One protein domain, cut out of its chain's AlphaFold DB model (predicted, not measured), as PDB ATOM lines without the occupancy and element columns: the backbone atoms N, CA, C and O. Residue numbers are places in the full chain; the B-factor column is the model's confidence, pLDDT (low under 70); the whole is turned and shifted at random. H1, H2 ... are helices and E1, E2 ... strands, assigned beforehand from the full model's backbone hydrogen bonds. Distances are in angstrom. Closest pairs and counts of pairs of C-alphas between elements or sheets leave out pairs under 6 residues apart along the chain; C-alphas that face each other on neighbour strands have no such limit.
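Overview. This is residues 4 to 87 of the 222 residues of an uncharacterized protein of Halobacteriovoraceae bacterium (UniProt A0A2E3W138). A small, twisted sheet of four short strands has H1 laid along one face, over its inner strands E1 and E3. H3 meets H1 end to end at a corner and grazes the sheet near E4, while the short H2 grazes it near E1 and E2; a long link between E4 and H3 loops out and folds back. The printed part has 84 residues, with three named helices and four named strands in the order E1, H1, E2, H2, E3, E4, H3; the mixed sheet runs E2, E1, E3, E4. The class is mixed, helices and strands, though under half of the residues are in named elements. The whole is compact, with a radius of gyration of the C-alphas of 12.1 A, and spans 33 by 24 by 19 A.

Along the chain. E1, residues 4 to 7, begins at C-alpha 4 at (-31.296, -2.380, -43.774) and is 9.9 A long. H1, residues 14 to 23, measures 14.2 A and starts at C-alpha 14 at (-43.583, -1.952, -42.163). E2, residues 30 to 33, measures 9.9 A, and H2, residues 42 to 45, 5.7 A. E3, residues 50 to 53, measures 10.3 A, and E4, residues 56 to 59, 9.1 A. H3, residues 77 to 85, measures 12.0 A and ends at C-alpha 85 at (-29.603, -9.169, -57.542).

Arrangement. E1 and E2 are parallel at 19 degrees, with N 5 and O 30 2.8 A apart. With H1 they form a strand-helix-strand unit, two parallel neighbour strands with a helix between, whose crossover is right-handed. E1 and E3 are antiparallel at 167 degrees, with N 6 and O 50 2.8 A apart. E3 and E4 form a hairpin, antiparallel at 143 degrees, with N 53 and O 56 2.9 A apart. H1 is on the sheet at a height of 9.4 A, over E1 and, only just, over E3, on which 3 of its C-alphas fall; it runs along the strands, at 8 degrees to E1 on the local plane. H1 and H3 touch only at their ends, at a steep tilt of 63 degrees, the same way; their closest C-alphas, of Ala 20 and Ser 77, are 5.1 A apart. H3 only grazes the sheet with residues 79 to 84; the closest C-alphas of E4 and H3, those of Leu 58 and Lys 83, are 7.1 A apart. H2 only grazes the sheet with residues 43 to 44, and is apart from H1 and H3. In H1 and H3 every O i to N i+4 pair is within hydrogen-bond range; H2 is too short for one.

Size, cuts and confidence. The C-alphas of Asp 39 and Glu 78, the two farthest apart, are 34.3 A apart. The printed part has no cut. The link from E4 to H3, residues 60 to 76, is long. The mean pLDDT of the printed part is 77.6; residues 65 to 75, 77 to 79 and 85 to 87 are under 70.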
ATOM      1  N   LYS A   4     -30.716  -3.021 -44.963       89.12
ATOM      2  CA  LYS A   4     -31.296  -2.380 -43.774       89.12
ATOM      3  C   LYS A   4     -32.741  -1.984 -44.047       89.12
ATOM      4  O   LYS A   4     -33.021  -1.304 -45.032       89.12
ATOM      5  N   LEU A   5     -33.657  -2.402 -43.181       87.94
ATOM      6  CA  LEU A   5     -35.059  -1.998 -43.185       87.94
ATOM      7  C   LEU A   5     -35.271  -0.948 -42.092       87.94
ATOM      8  O   LEU A   5     -35.119  -1.246 -40.910       87.94
ATOM      9  N   ILE A   6     -35.641   0.263 -42.494       89.06
ATOM     10  CA  ILE A   6     -35.832   1.413 -41.607       89.06
ATOM     11  C   ILE A   6     -37.326   1.722 -41.507       89.06
ATOM     12  O   ILE A   6     -37.983   1.905 -42.535       89.06
ATOM     13  N   TYR A   7     -37.871   1.795 -40.291       87.62
ATOM     14  CA  TYR A   7     -39.259   2.214 -40.060       87.62
ATOM     15  C   TYR A   7     -39.485   2.809 -38.656       87.62
ATOM     16  O   TYR A   7     -38.694   2.566 -37.748       87.62
ATOM     17  N   PHE A   8     -40.580   3.547 -38.448       86.31
ATOM     18  CA  PHE A   8     -41.088   3.930 -37.118       86.31
ATOM     19  C   PHE A   8     -42.160   2.943 -36.617       86.31
ATOM     20  O   PHE A   8     -42.899   2.354 -37.408       86.31
ATOM     21  N   SER A   9     -42.272   2.755 -35.304       80.62
ATOM     22  CA  SER A   9     -43.095   1.731 -34.633       80.62
ATOM     23  C   SER A   9     -44.580   1.749 -35.013       80.62
ATOM     24  O   SER A   9     -45.201   0.691 -35.082       80.62
ATOM     25  N   GLY A  10     -45.138   2.920 -35.320       78.75
ATOM     26  CA  GLY A  10     -46.522   3.092 -35.768       78.75
ATOM     27  C   GLY A  10     -46.777   2.847 -37.263       78.75
ATOM     28  O   GLY A  10     -47.890   3.087 -37.720       78.75
ATOM     29  N   CYS A  11     -45.782   2.433 -38.055       79.81
ATOM     30  CA  CYS A  11     -45.932   2.310 -39.505       79.81
ATOM     31  C   CYS A  11     -46.683   1.015 -39.891       79.81
ATOM     32  O   CYS A  11     -46.129  -0.078 -39.735       79.81
ATOM     33  N   PRO A  12     -47.906   1.094 -40.456       79.06
ATOM     34  CA  PRO A  12     -48.669  -0.100 -40.834       79.06
ATOM     35  C   PRO A  12     -48.002  -0.871 -41.985       79.06
ATOM     36  O   PRO A  12     -47.995  -2.103 -41.998       79.06
ATOM     37  N   GLU A  13     -47.356  -0.149 -42.903       81.56
ATOM     38  CA  GLU A  13     -46.693  -0.709 -44.085       81.56
ATOM     39  C   GLU A  13     -45.354  -1.397 -43.779       81.56
ATOM     40  O   GLU A  13     -44.812  -2.103 -44.632       81.56
ATOM     41  N   ALA A  14     -44.821  -1.275 -42.556       82.00
ATOM     42  CA  ALA A  14     -43.583  -1.952 -42.163       82.00
ATOM     43  C   ALA A  14     -43.692  -3.483 -42.285       82.00
ATOM     44  O   ALA A  14     -42.735  -4.152 -42.682       82.00
ATOM     45  N   LYS A  15     -44.879  -4.042 -42.006       83.75
ATOM     46  CA  LYS A  15     -45.153  -5.481 -42.152       83.75
ATOM     47  C   LYS A  15     -45.064  -5.924 -43.615       83.75
ATOM     48  O   LYS A  15     -44.414  -6.926 -43.911       83.75
ATOM     49  N   ASN A  16     -45.647  -5.140 -44.521       84.19
ATOM     50  CA  ASN A  16     -45.635  -5.409 -45.958       84.19
ATOM     51  C   ASN A  16     -44.220  -5.289 -46.534       84.19
ATOM     52  O   ASN A  16     -43.796  -6.135 -47.321       84.19
ATOM     53  N   ALA A  17     -43.454  -4.290 -46.087       83.31
ATOM     54  CA  ALA A  17     -42.063  -4.113 -46.492       83.31
ATOM     55  C   ALA A  17     -41.166  -5.280 -46.062       83.31
ATOM     56  O   ALA A  17     -40.370  -5.784 -46.857       83.31
ATOM     57  N   ARG A  18     -41.346  -5.764 -44.830       86.12
ATOM     58  CA  ARG A  18     -40.638  -6.944 -44.328       86.12
ATOM     59  C   ARG A  18     -40.997  -8.204 -45.117       86.12
ATOM     60  O   ARG A  18     -40.103  -8.953 -45.499       86.12
ATOM     61  N   ALA A  19     -42.284  -8.422 -45.393       84.38
ATOM     62  CA  ALA A  19     -42.735  -9.558 -46.196       84.38
ATOM     63  C   ALA A  19     -42.161  -9.510 -47.622       84.38
ATOM     64  O   ALA A  19     -41.711 -10.528 -48.140       84.38
ATOM     65  N   ALA A  20     -42.103  -8.328 -48.243       84.12
ATOM     66  CA  ALA A  20     -41.520  -8.166 -49.572       84.12
ATOM     67  C   ALA A  20     -40.013  -8.463 -49.612       84.12
ATOM     68  O   ALA A  20     -39.554  -9.036 -50.595       84.12
ATOM     69  N   LEU A  21     -39.256  -8.110 -48.565       83.62
ATOM     70  CA  LEU A  21     -37.833  -8.453 -48.448       83.62
ATOM     71  C   LEU A  21     -37.618  -9.966 -48.380       83.62
ATOM     72  O   LEU A  21     -36.808 -10.506 -49.133       83.62
ATOM     73  N   LEU A  22     -38.389 -10.647 -47.531       84.56
ATOM     74  CA  LEU A  22     -38.341 -12.104 -47.408       84.56
ATOM     75  C   LEU A  22     -38.726 -12.785 -48.729       84.56
ATOM     76  O   LEU A  22     -37.992 -13.635 -49.223       84.56
ATOM     77  N   ASN A  23     -39.813 -12.334 -49.366       82.75
ATOM     78  CA  ASN A  23     -40.255 -12.841 -50.670       82.75
ATOM     79  C   ASN A  23     -39.260 -12.547 -51.806       82.75
ATOM     80  O   ASN A  23     -39.241 -13.256 -52.808       82.75
ATOM     81  N   ALA A  24     -38.435 -11.505 -51.672       79.00
ATOM     82  CA  ALA A  24     -37.372 -11.190 -52.621       79.00
ATOM     83  C   ALA A  24     -36.103 -12.045 -52.421       79.00
ATOM     84  O   ALA A  24     -35.161 -11.902 -53.200       79.00
ATOM     85  N   GLY A  25     -36.078 -12.936 -51.421       79.88
ATOM     86  CA  GLY A  25     -34.949 -13.820 -51.120       79.88
ATOM     87  C   GLY A  25     -33.885 -13.195 -50.214       79.88
ATOM     88  O   GLY A  25     -32.758 -13.682 -50.172       79.88
ATOM     89  N   ALA A  26     -34.200 -12.104 -49.505       80.81
ATOM     90  CA  ALA A  26     -33.282 -11.514 -48.535       80.81
ATOM     91  C   ALA A  26     -33.349 -12.273 -47.198       80.81
ATOM     92  O   ALA A  26     -34.197 -11.992 -46.355       80.81
ATOM     93  N   GLU A  27     -32.433 -13.223 -46.998       74.88
ATOM     94  CA  GLU A  27     -32.354 -14.015 -45.759       74.88
ATOM     95  C   GLU A  27     -31.717 -13.253 -44.583       74.88
ATOM     96  O   GLU A  27     -31.975 -13.571 -43.425       74.88
ATOM     97  N   LYS A  28     -30.892 -12.234 -44.865       82.56
ATOM     98  CA  LYS A  28     -30.199 -11.418 -43.855       82.56
ATOM     99  C   LYS A  28     -30.407  -9.928 -44.128       82.56
ATOM    100  O   LYS A  28     -29.985  -9.429 -45.172       82.56
ATOM    101  N   PHE A  29     -31.049  -9.233 -43.191       86.31
ATOM    102  CA  PHE A  29     -31.196  -7.778 -43.182       86.31
ATOM    103  C   PHE A  29     -31.304  -7.260 -41.744       86.31
ATOM    104  O   PHE A  29     -31.907  -7.913 -40.891       86.31
ATOM    105  N   ASP A  30     -30.756  -6.076 -41.494       87.69
ATOM    106  CA  ASP A  30     -30.858  -5.391 -40.211       87.69
ATOM    107  C   ASP A  30     -32.137  -4.567 -40.147       87.69
ATOM    108  O   ASP A  30     -32.593  -3.992 -41.139       87.69
ATOM    109  N   VAL A  31     -32.715  -4.481 -38.955       87.44
ATOM    110  CA  VAL A  31     -33.920  -3.693 -38.705       87.44
ATOM    111  C   VAL A  31     -33.565  -2.494 -37.842       87.44
ATOM    112  O   VAL A  31     -33.106  -2.648 -36.712       87.44
ATOM    113  N   VAL A  32     -33.823  -1.299 -38.364       86.81
ATOM    114  CA  VAL A  32     -33.573  -0.028 -37.685       86.81
ATOM    115  C   VAL A  32     -34.914   0.631 -37.373       86.81
ATOM    116  O   VAL A  32     -35.648   1.040 -38.273       86.81
ATOM    117  N   VAL A  33     -35.240   0.732 -36.084       86.81
ATOM    118  CA  VAL A  33     -36.464   1.393 -35.617       86.81
ATOM    119  C   VAL A  33     -36.148   2.846 -35.286       86.81
ATOM    120  O   VAL A  33     -35.416   3.108 -34.334       86.81
ATOM    121  N   GLN A  34     -36.711   3.779 -36.053       84.12
ATOM    122  CA  GLN A  34     -36.402   5.213 -35.959       84.12
ATOM    123  C   GLN A  34     -36.686   5.801 -34.571       84.12
ATOM    124  O   GLN A  34     -35.945   6.667 -34.120       84.12
ATOM    125  N   ASP A  35     -37.691   5.282 -33.861       81.75
ATOM    126  CA  ASP A  35     -38.081   5.779 -32.531       81.75
ATOM    127  C   ASP A  35     -37.055   5.481 -31.431       81.75
ATOM    128  O   ASP A  35     -37.134   6.040 -30.342       81.75
ATOM    129  N   LYS A  36     -36.113   4.567 -31.689       82.69
ATOM    130  CA  LYS A  36     -35.058   4.192 -30.738       82.69
ATOM    131  C   LYS A  36     -33.739   4.922 -30.994       82.69
ATOM    132  O   LYS A  36     -32.763   4.663 -30.297       82.69
ATOM    133  N   LEU A  37     -33.689   5.777 -32.013       82.62
ATOM    134  CA  LEU A  37     -32.479   6.473 -32.434       82.62
ATOM    135  C   LEU A  37     -32.425   7.888 -31.854       82.62
ATOM    136  O   LEU A  37     -33.457   8.525 -31.654       82.62
ATOM    137  N   SER A  38     -31.210   8.397 -31.646       81.25
ATOM    138  CA  SER A  38     -30.965   9.805 -31.300       81.25
ATOM    139  C   SER A  38     -31.571  10.748 -32.350       81.25
ATOM    140  O   SER A  38     -31.661  10.390 -33.524       81.25
ATOM    141  N   ASP A  39     -31.981  11.957 -31.955       72.25
ATOM    142  CA  ASP A  39     -32.592  12.948 -32.859       72.25
ATOM    143  C   ASP A  39     -31.674  13.363 -34.025       72.25
ATOM    144  O   ASP A  39     -32.164  13.739 -35.091       72.25
ATOM    145  N   ASP A  40     -30.354  13.240 -33.860       76.88
ATOM    146  CA  ASP A  40     -29.360  13.539 -34.899       76.88
ATOM    147  C   ASP A  40     -28.934  12.316 -35.731       76.88
ATOM    148  O   ASP A  40     -28.048  12.421 -36.583       76.88
ATOM    149  N   ASP A  41     -29.558  11.153 -35.525       80.75
ATOM    150  CA  ASP A  41     -29.202   9.947 -36.265       80.75
ATOM    151  C   ASP A  41     -29.569  10.076 -37.762       80.75
ATOM    152  O   ASP A  41     -30.717  10.403 -38.102       80.75
ATOM    153  N   PRO A  42     -28.634   9.792 -38.694       79.56
ATOM    154  CA  PRO A  42     -28.876   9.919 -40.129       79.56
ATOM    155  C   PRO A  42     -30.029   9.037 -40.626       79.56
ATOM    156  O   PRO A  42     -30.638   9.360 -41.650       79.56
ATOM    157  N   TYR A  43     -30.371   7.956 -39.918       80.94
ATOM    158  CA  TYR A  43     -31.469   7.070 -40.292       80.94
ATOM    159  C   TYR A  43     -32.862   7.637 -39.981       80.94
ATOM    160  O   TYR A  43     -33.851   7.135 -40.520       80.94
ATOM    161  N   ARG A  44     -32.970   8.723 -39.200       77.56
ATOM    162  CA  ARG A  44     -34.240   9.457 -39.009       77.56
ATOM    163  C   ARG A  44     -34.609  10.329 -40.208       77.56
ATOM    164  O   ARG A  44     -35.761  10.719 -40.351       77.56
ATOM    165  N   LEU A  45     -33.664  10.569 -41.117       81.56
ATOM    166  CA  LEU A  45     -33.881  11.320 -42.354       81.56
ATOM    167  C   LEU A  45     -34.428  10.451 -43.497       81.56
ATOM    168  O   LEU A  45     -34.284  10.822 -44.659       81.56
ATOM    169  N   TYR A  46     -35.048   9.308 -43.209       82.81
ATOM    170  CA  TYR A  46     -35.663   8.443 -44.220       82.81
ATOM    171  C   TYR A  46     -37.160   8.275 -43.974       82.81
ATOM    172  O   TYR A  46     -37.617   8.232 -42.834       82.81
ATOM    173  N   SER A  47     -37.932   8.160 -45.054       82.94
ATOM    174  CA  SER A  47     -39.358   7.833 -44.984       82.94
ATOM    175  C   SER A  47     -39.586   6.449 -44.381       82.94
ATOM    176  O   SER A  47     -38.714   5.586 -44.444       82.94
ATOM    177  N   SER A  48     -40.783   6.189 -43.876       80.25
ATOM    178  CA  SER A  48     -41.143   4.877 -43.344       80.25
ATOM    179  C   SER A  48     -42.194   4.180 -44.211       80.25
ATOM    180  O   SER A  48     -43.219   4.797 -44.514       80.25
ATOM    181  N   PRO A  49     -41.998   2.906 -44.603       84.50
ATOM    182  CA  PRO A  49     -40.768   2.116 -44.486       84.50
ATOM    183  C   PRO A  49     -39.753   2.459 -45.599       84.50
ATOM    184  O   PRO A  49     -40.150   2.759 -46.724       84.50
ATOM    185  N   SER A  50     -38.449   2.365 -45.310       85.12
ATOM    186  CA  SER A  50     -37.358   2.470 -46.297       85.12
ATOM    187  C   SER A  50     -36.465   1.235 -46.278       85.12
ATOM    188  O   SER A  50     -36.227   0.646 -45.227       85.12
ATOM    189  N   ILE A  51     -35.948   0.850 -47.445       87.06
ATOM    190  CA  ILE A  51     -35.033  -0.285 -47.603       87.06
ATOM    191  C   ILE A  51     -33.732   0.239 -48.198       87.06
ATOM    192  O   ILE A  51     -33.740   0.793 -49.300       87.06
ATOM    193  N   LEU A  52     -32.629   0.026 -47.489       84.94
ATOM    194  CA  LEU A  52     -31.281   0.365 -47.928       84.94
ATOM    195  C   LEU A  52     -30.478  -0.898 -48.245       84.94
ATOM    196  O   LEU A  52     -30.664  -1.937 -47.607       84.94
ATOM    197  N   LYS A  53     -29.553  -0.793 -49.198       83.44
ATOM    198  CA  LYS A  53     -28.494  -1.776 -49.458       83.44
ATOM    199  C   LYS A  53     -27.155  -1.042 -49.406       83.44
ATOM    200  O   LYS A  53     -26.808  -0.339 -50.353       83.44
ATOM    201  N   GLY A  54     -26.430  -1.161 -48.296       80.50
ATOM    202  CA  GLY A  54     -25.316  -0.253 -47.992       80.50
ATOM    203  C   GLY A  54     -25.809   1.198 -47.909       80.50
ATOM    204  O   GLY A  54     -26.709   1.489 -47.121       80.50
ATOM    205  N   ASP A  55     -25.278   2.072 -48.767       75.12
ATOM    206  CA  ASP A  55     -25.675   3.488 -48.873       75.12
ATOM    207  C   ASP A  55     -26.761   3.762 -49.934       75.12
ATOM    208  O   ASP A  55     -27.220   4.895 -50.090       75.12
ATOM    209  N   GLU A  56     -27.192   2.743 -50.688       78.88
ATOM    210  CA  GLU A  56     -28.190   2.902 -51.748       78.88
ATOM    211  C   GLU A  56     -29.619   2.730 -51.216       78.88
ATOM    212  O   GLU A  56     -29.953   1.722 -50.588       78.88
ATOM    213  N   ILE A  57     -30.500   3.682 -51.539       81.44
ATOM    214  CA  ILE A  57     -31.932   3.604 -51.231       81.44
ATOM    215  C   ILE A  57     -32.632   2.745 -52.288       81.44
ATOM    216  O   ILE A  57     -32.882   3.181 -53.414       81.44
ATOM    217  N   LEU A  58     -33.006   1.518 -51.928       79.19
ATOM    218  CA  LEU A  58     -33.761   0.633 -52.816       79.19
ATOM    219  C   LEU A  58     -35.246   1.014 -52.873       79.19
ATOM    220  O   LEU A  58     -35.862   0.921 -53.946       79.19
ATOM    221  N   TYR A  59     -35.790   1.442 -51.732       80.25
ATOM    222  CA  TYR A  59     -37.182   1.837 -51.538       80.25
ATOM    223  C   TYR A  59     -37.310   2.899 -50.436       80.25
ATOM    224  O   TYR A  59     -36.578   2.847 -49.448       80.25
ATOM    225  N   GLY A  60     -38.260   3.822 -50.599       79.31
ATOM    226  CA  GLY A  60     -38.426   4.998 -49.745       79.31
ATOM    227  C   GLY A  60     -37.706   6.230 -50.297       79.31
ATOM    228  O   GLY A  60     -37.205   6.231 -51.422       79.31
ATOM    229  N   GLN A  61     -37.692   7.306 -49.516       77.31
ATOM    230  CA  GLN A  61     -37.071   8.583 -49.862       77.31
ATOM    231  C   GLN A  61     -36.332   9.166 -48.661       77.31
ATOM    232  O   GLN A  61     -36.719   8.953 -47.511       77.31
ATOM    233  N   LYS A  62     -35.282   9.943 -48.939       79.88
ATOM    234  CA  LYS A  62     -34.632  10.774 -47.927       79.88
ATOM    235  C   LYS A  62     -35.471  12.033 -47.712       79.88
ATOM    236  O   LYS A  62     -35.837  12.708 -48.671       79.88
ATOM    237  N   ILE A  63     -35.773  12.334 -46.464       76.25
ATOM    238  CA  ILE A  63     -36.614  13.449 -46.037       76.25
ATOM    239  C   ILE A  63     -35.786  14.504 -45.307       76.25
ATOM    240  O   ILE A  63     -34.687  14.242 -44.815       76.25
ATOM    241  N   LYS A  64     -36.290  15.741 -45.296       71.50
ATOM    242  CA  LYS A  64     -35.629  16.864 -44.621       71.50
ATOM    243  C   LYS A  64     -35.750  16.704 -43.100       71.50
ATOM    244  O   LYS A  64     -36.700  16.092 -42.608       71.50
ATOM    245  N   LYS A  65     -34.798  17.275 -42.354       61.78
ATOM    246  CA  LYS A  65     -34.812  17.286 -40.880       61.78
ATOM    247  C   LYS A  65     -36.164  17.841 -40.385       61.78
ATOM    248  O   LYS A  65     -36.655  18.811 -40.956       61.78
ATOM    249  N   ASN A  66     -36.767  17.197 -39.382       61.72
ATOM    250  CA  ASN A  66     -38.106  17.487 -38.828       61.72
ATOM    251  C   ASN A  66     -39.315  17.213 -39.745       61.72
ATOM    252  O   ASN A  66     -40.381  17.790 -39.541       61.72
ATOM    253  N   SER A  67     -39.191  16.324 -40.732       60.78
ATOM    254  CA  SER A  67     -40.350  15.832 -41.491       60.78
ATOM    255  C   SER A  67     -40.499  14.322 -41.335       60.78
ATOM    256  O   SER A  67     -39.503  13.607 -41.283       60.78
ATOM    257  N   SER A  68     -41.738  13.842 -41.237       61.69
ATOM    258  CA  SER A  68     -42.087  12.421 -41.274       61.69
ATOM    259  C   SER A  68     -42.892  12.155 -42.545       61.69
ATOM    260  O   SER A  68     -43.826  12.884 -42.872       61.69
ATOM    261  N   ALA A  69     -42.502  11.134 -43.307       66.19
ATOM    262  CA  ALA A  69     -43.195  10.756 -44.535       66.19
ATOM    263  C   ALA A  69     -43.493   9.258 -44.537       66.19
ATOM    264  O   ALA A  69     -42.611   8.436 -44.269       66.19
ATOM    265  N   CYS A  70     -44.733   8.916 -44.881       67.19
ATOM    266  CA  CYS A  70     -45.161   7.543 -45.110       67.19
ATOM    267  C   CYS A  70     -44.991   7.198 -46.589       67.19
ATOM    268  O   CYS A  70     -45.523   7.885 -47.461       67.19
ATOM    269  N   SER A  71     -44.280   6.111 -46.881       65.69
ATOM    270  CA  SER A  71     -44.186   5.595 -48.244       65.69
ATOM    271  C   SER A  71     -45.344   4.636 -48.506       65.69
ATOM    272  O   SER A  71     -45.288   3.471 -48.118       65.69
ATOM    273  N   TYR A  72     -46.394   5.121 -49.176       62.19
ATOM    274  CA  TYR A  72     -47.589   4.333 -49.528       62.19
ATOM    275  C   TYR A  72     -47.467   3.610 -50.883       62.19
ATOM    276  O   TYR A  72     -48.439   3.097 -51.438       62.19
ATOM    277  N   GLN A  73     -46.280   3.614 -51.489       62.00
ATOM    278  CA  GLN A  73     -46.106   3.066 -52.825       62.00
ATOM    279  C   GLN A  73     -46.122   1.534 -52.787       62.00
ATOM    280  O   GLN A  73     -45.330   0.905 -52.095       62.00
ATOM    281  N   LYS A  74     -47.026   0.916 -53.555       63.44
ATOM    282  CA  LYS A  74     -47.198  -0.542 -53.576       63.44
ATOM    283  C   LYS A  74     -45.871  -1.240 -53.892       63.44
ATOM    284  O   LYS A  74     -45.310  -1.083 -54.979       63.44
ATOM    285  N   LEU A  75     -45.379  -2.007 -52.926       67.12
ATOM    286  CA  LEU A  75     -44.079  -2.654 -52.992       67.12
ATOM    287  C   LEU A  75     -44.169  -3.911 -53.865       67.12
ATOM    288  O   LEU A  75     -44.860  -4.865 -53.519       67.12
ATOM    289  N   ASN A  76     -43.493  -3.911 -55.015       71.56
ATOM    290  CA  ASN A  76     -43.432  -5.078 -55.894       71.56
ATOM    291  C   ASN A  76     -42.146  -5.873 -55.607       71.56
ATOM    292  O   ASN A  76     -41.040  -5.399 -55.887       71.56
ATOM    293  N   SER A  77     -42.304  -7.074 -55.049       68.94
ATOM    294  CA  SER A  77     -41.218  -7.991 -54.676       68.94
ATOM    295  C   SER A  77     -40.325  -8.378 -55.857       68.94
ATOM    296  O   SER A  77     -39.128  -8.573 -55.674       68.94
ATOM    297  N   GLU A  78     -40.860  -8.410 -57.078       69.19
ATOM    298  CA  GLU A  78     -40.114  -8.766 -58.288       69.19
ATOM    299  C   GLU A  78     -39.111  -7.668 -58.679       69.19
ATOM    300  O   GLU A  78     -37.938  -7.931 -58.956       69.19
ATOM    301  N   LYS A  79     -39.540  -6.402 -58.592       68.88
ATOM    302  CA  LYS A  79     -38.679  -5.231 -58.818       68.88
ATOM    303  C   LYS A  79     -37.627  -5.087 -57.717       68.88
ATOM    304  O   LYS A  79     -36.504  -4.666 -57.992       68.88
ATOM    305  N   LEU A  80     -37.986  -5.445 -56.482       71.69
ATOM    306  CA  LEU A  80     -37.067  -5.464 -55.347       71.69
ATOM    307  C   LEU A  80     -35.994  -6.545 -55.534       71.69
ATOM    308  O   LEU A  80     -34.811  -6.244 -55.420       71.69
ATOM    309  N   ARG A  81     -36.394  -7.765 -55.917       72.12
ATOM    310  CA  ARG A  81     -35.485  -8.871 -56.242       72.12
ATOM    311  C   ARG A  81     -34.516  -8.478 -57.350       72.12
ATOM    312  O   ARG A  81     -33.316  -8.663 -57.194       72.12
ATOM    313  N   LYS A  82     -35.012  -7.845 -58.416       71.75
ATOM    314  CA  LYS A  82     -34.176  -7.332 -59.505       71.75
ATOM    315  C   LYS A  82     -33.106  -6.358 -58.994       71.75
ATOM    316  O   LYS A  82     -31.934  -6.567 -59.259       71.75
ATOM    317  N   LYS A  83     -33.464  -5.370 -58.168       70.81
ATOM    318  CA  LYS A  83     -32.487  -4.439 -57.564       70.81
ATOM    319  C   LYS A  83     -31.527  -5.094 -56.557       70.81
ATOM    320  O   LYS A  83     -30.379  -4.675 -56.433       70.81
ATOM    321  N   ILE A  84     -31.983  -6.104 -55.816       72.06
ATOM    322  CA  ILE A  84     -31.142  -6.840 -54.864       72.06
ATOM    323  C   ILE A  84     -30.103  -7.679 -55.620       72.06
ATOM    324  O   ILE A  84     -28.939  -7.680 -55.216       72.06
ATOM    325  N   THR A  85     -30.485  -8.318 -56.729       69.00
ATOM    326  CA  THR A  85     -29.603  -9.169 -57.542       69.00
ATOM    327  C   THR A  85     -28.725  -8.374 -58.518       69.00
ATOM    328  O   THR A  85     -27.558  -8.707 -58.683       69.00
ATOM    329  N   GLU A  86     -29.227  -7.293 -59.122       61.41
ATOM    330  CA  GLU A  86     -28.529  -6.492 -60.151       61.41
ATOM    331  C   GLU A  86     -27.645  -5.363 -59.587       61.41
ATOM    332  O   GLU A  86     -27.325  -4.397 -60.282       61.41
ATOM    333  N   GLY A  87     -27.231  -5.454 -58.324       43.81
ATOM    334  CA  GLY A  87     -26.338  -4.455 -57.743       43.81
ATOM    335  C   GLY A  87     -25.003  -4.359 -58.497       43.81
ATOM    336  O   GLY A  87     -24.148  -5.214 -58.301       43.81
TER     337      GLY A  87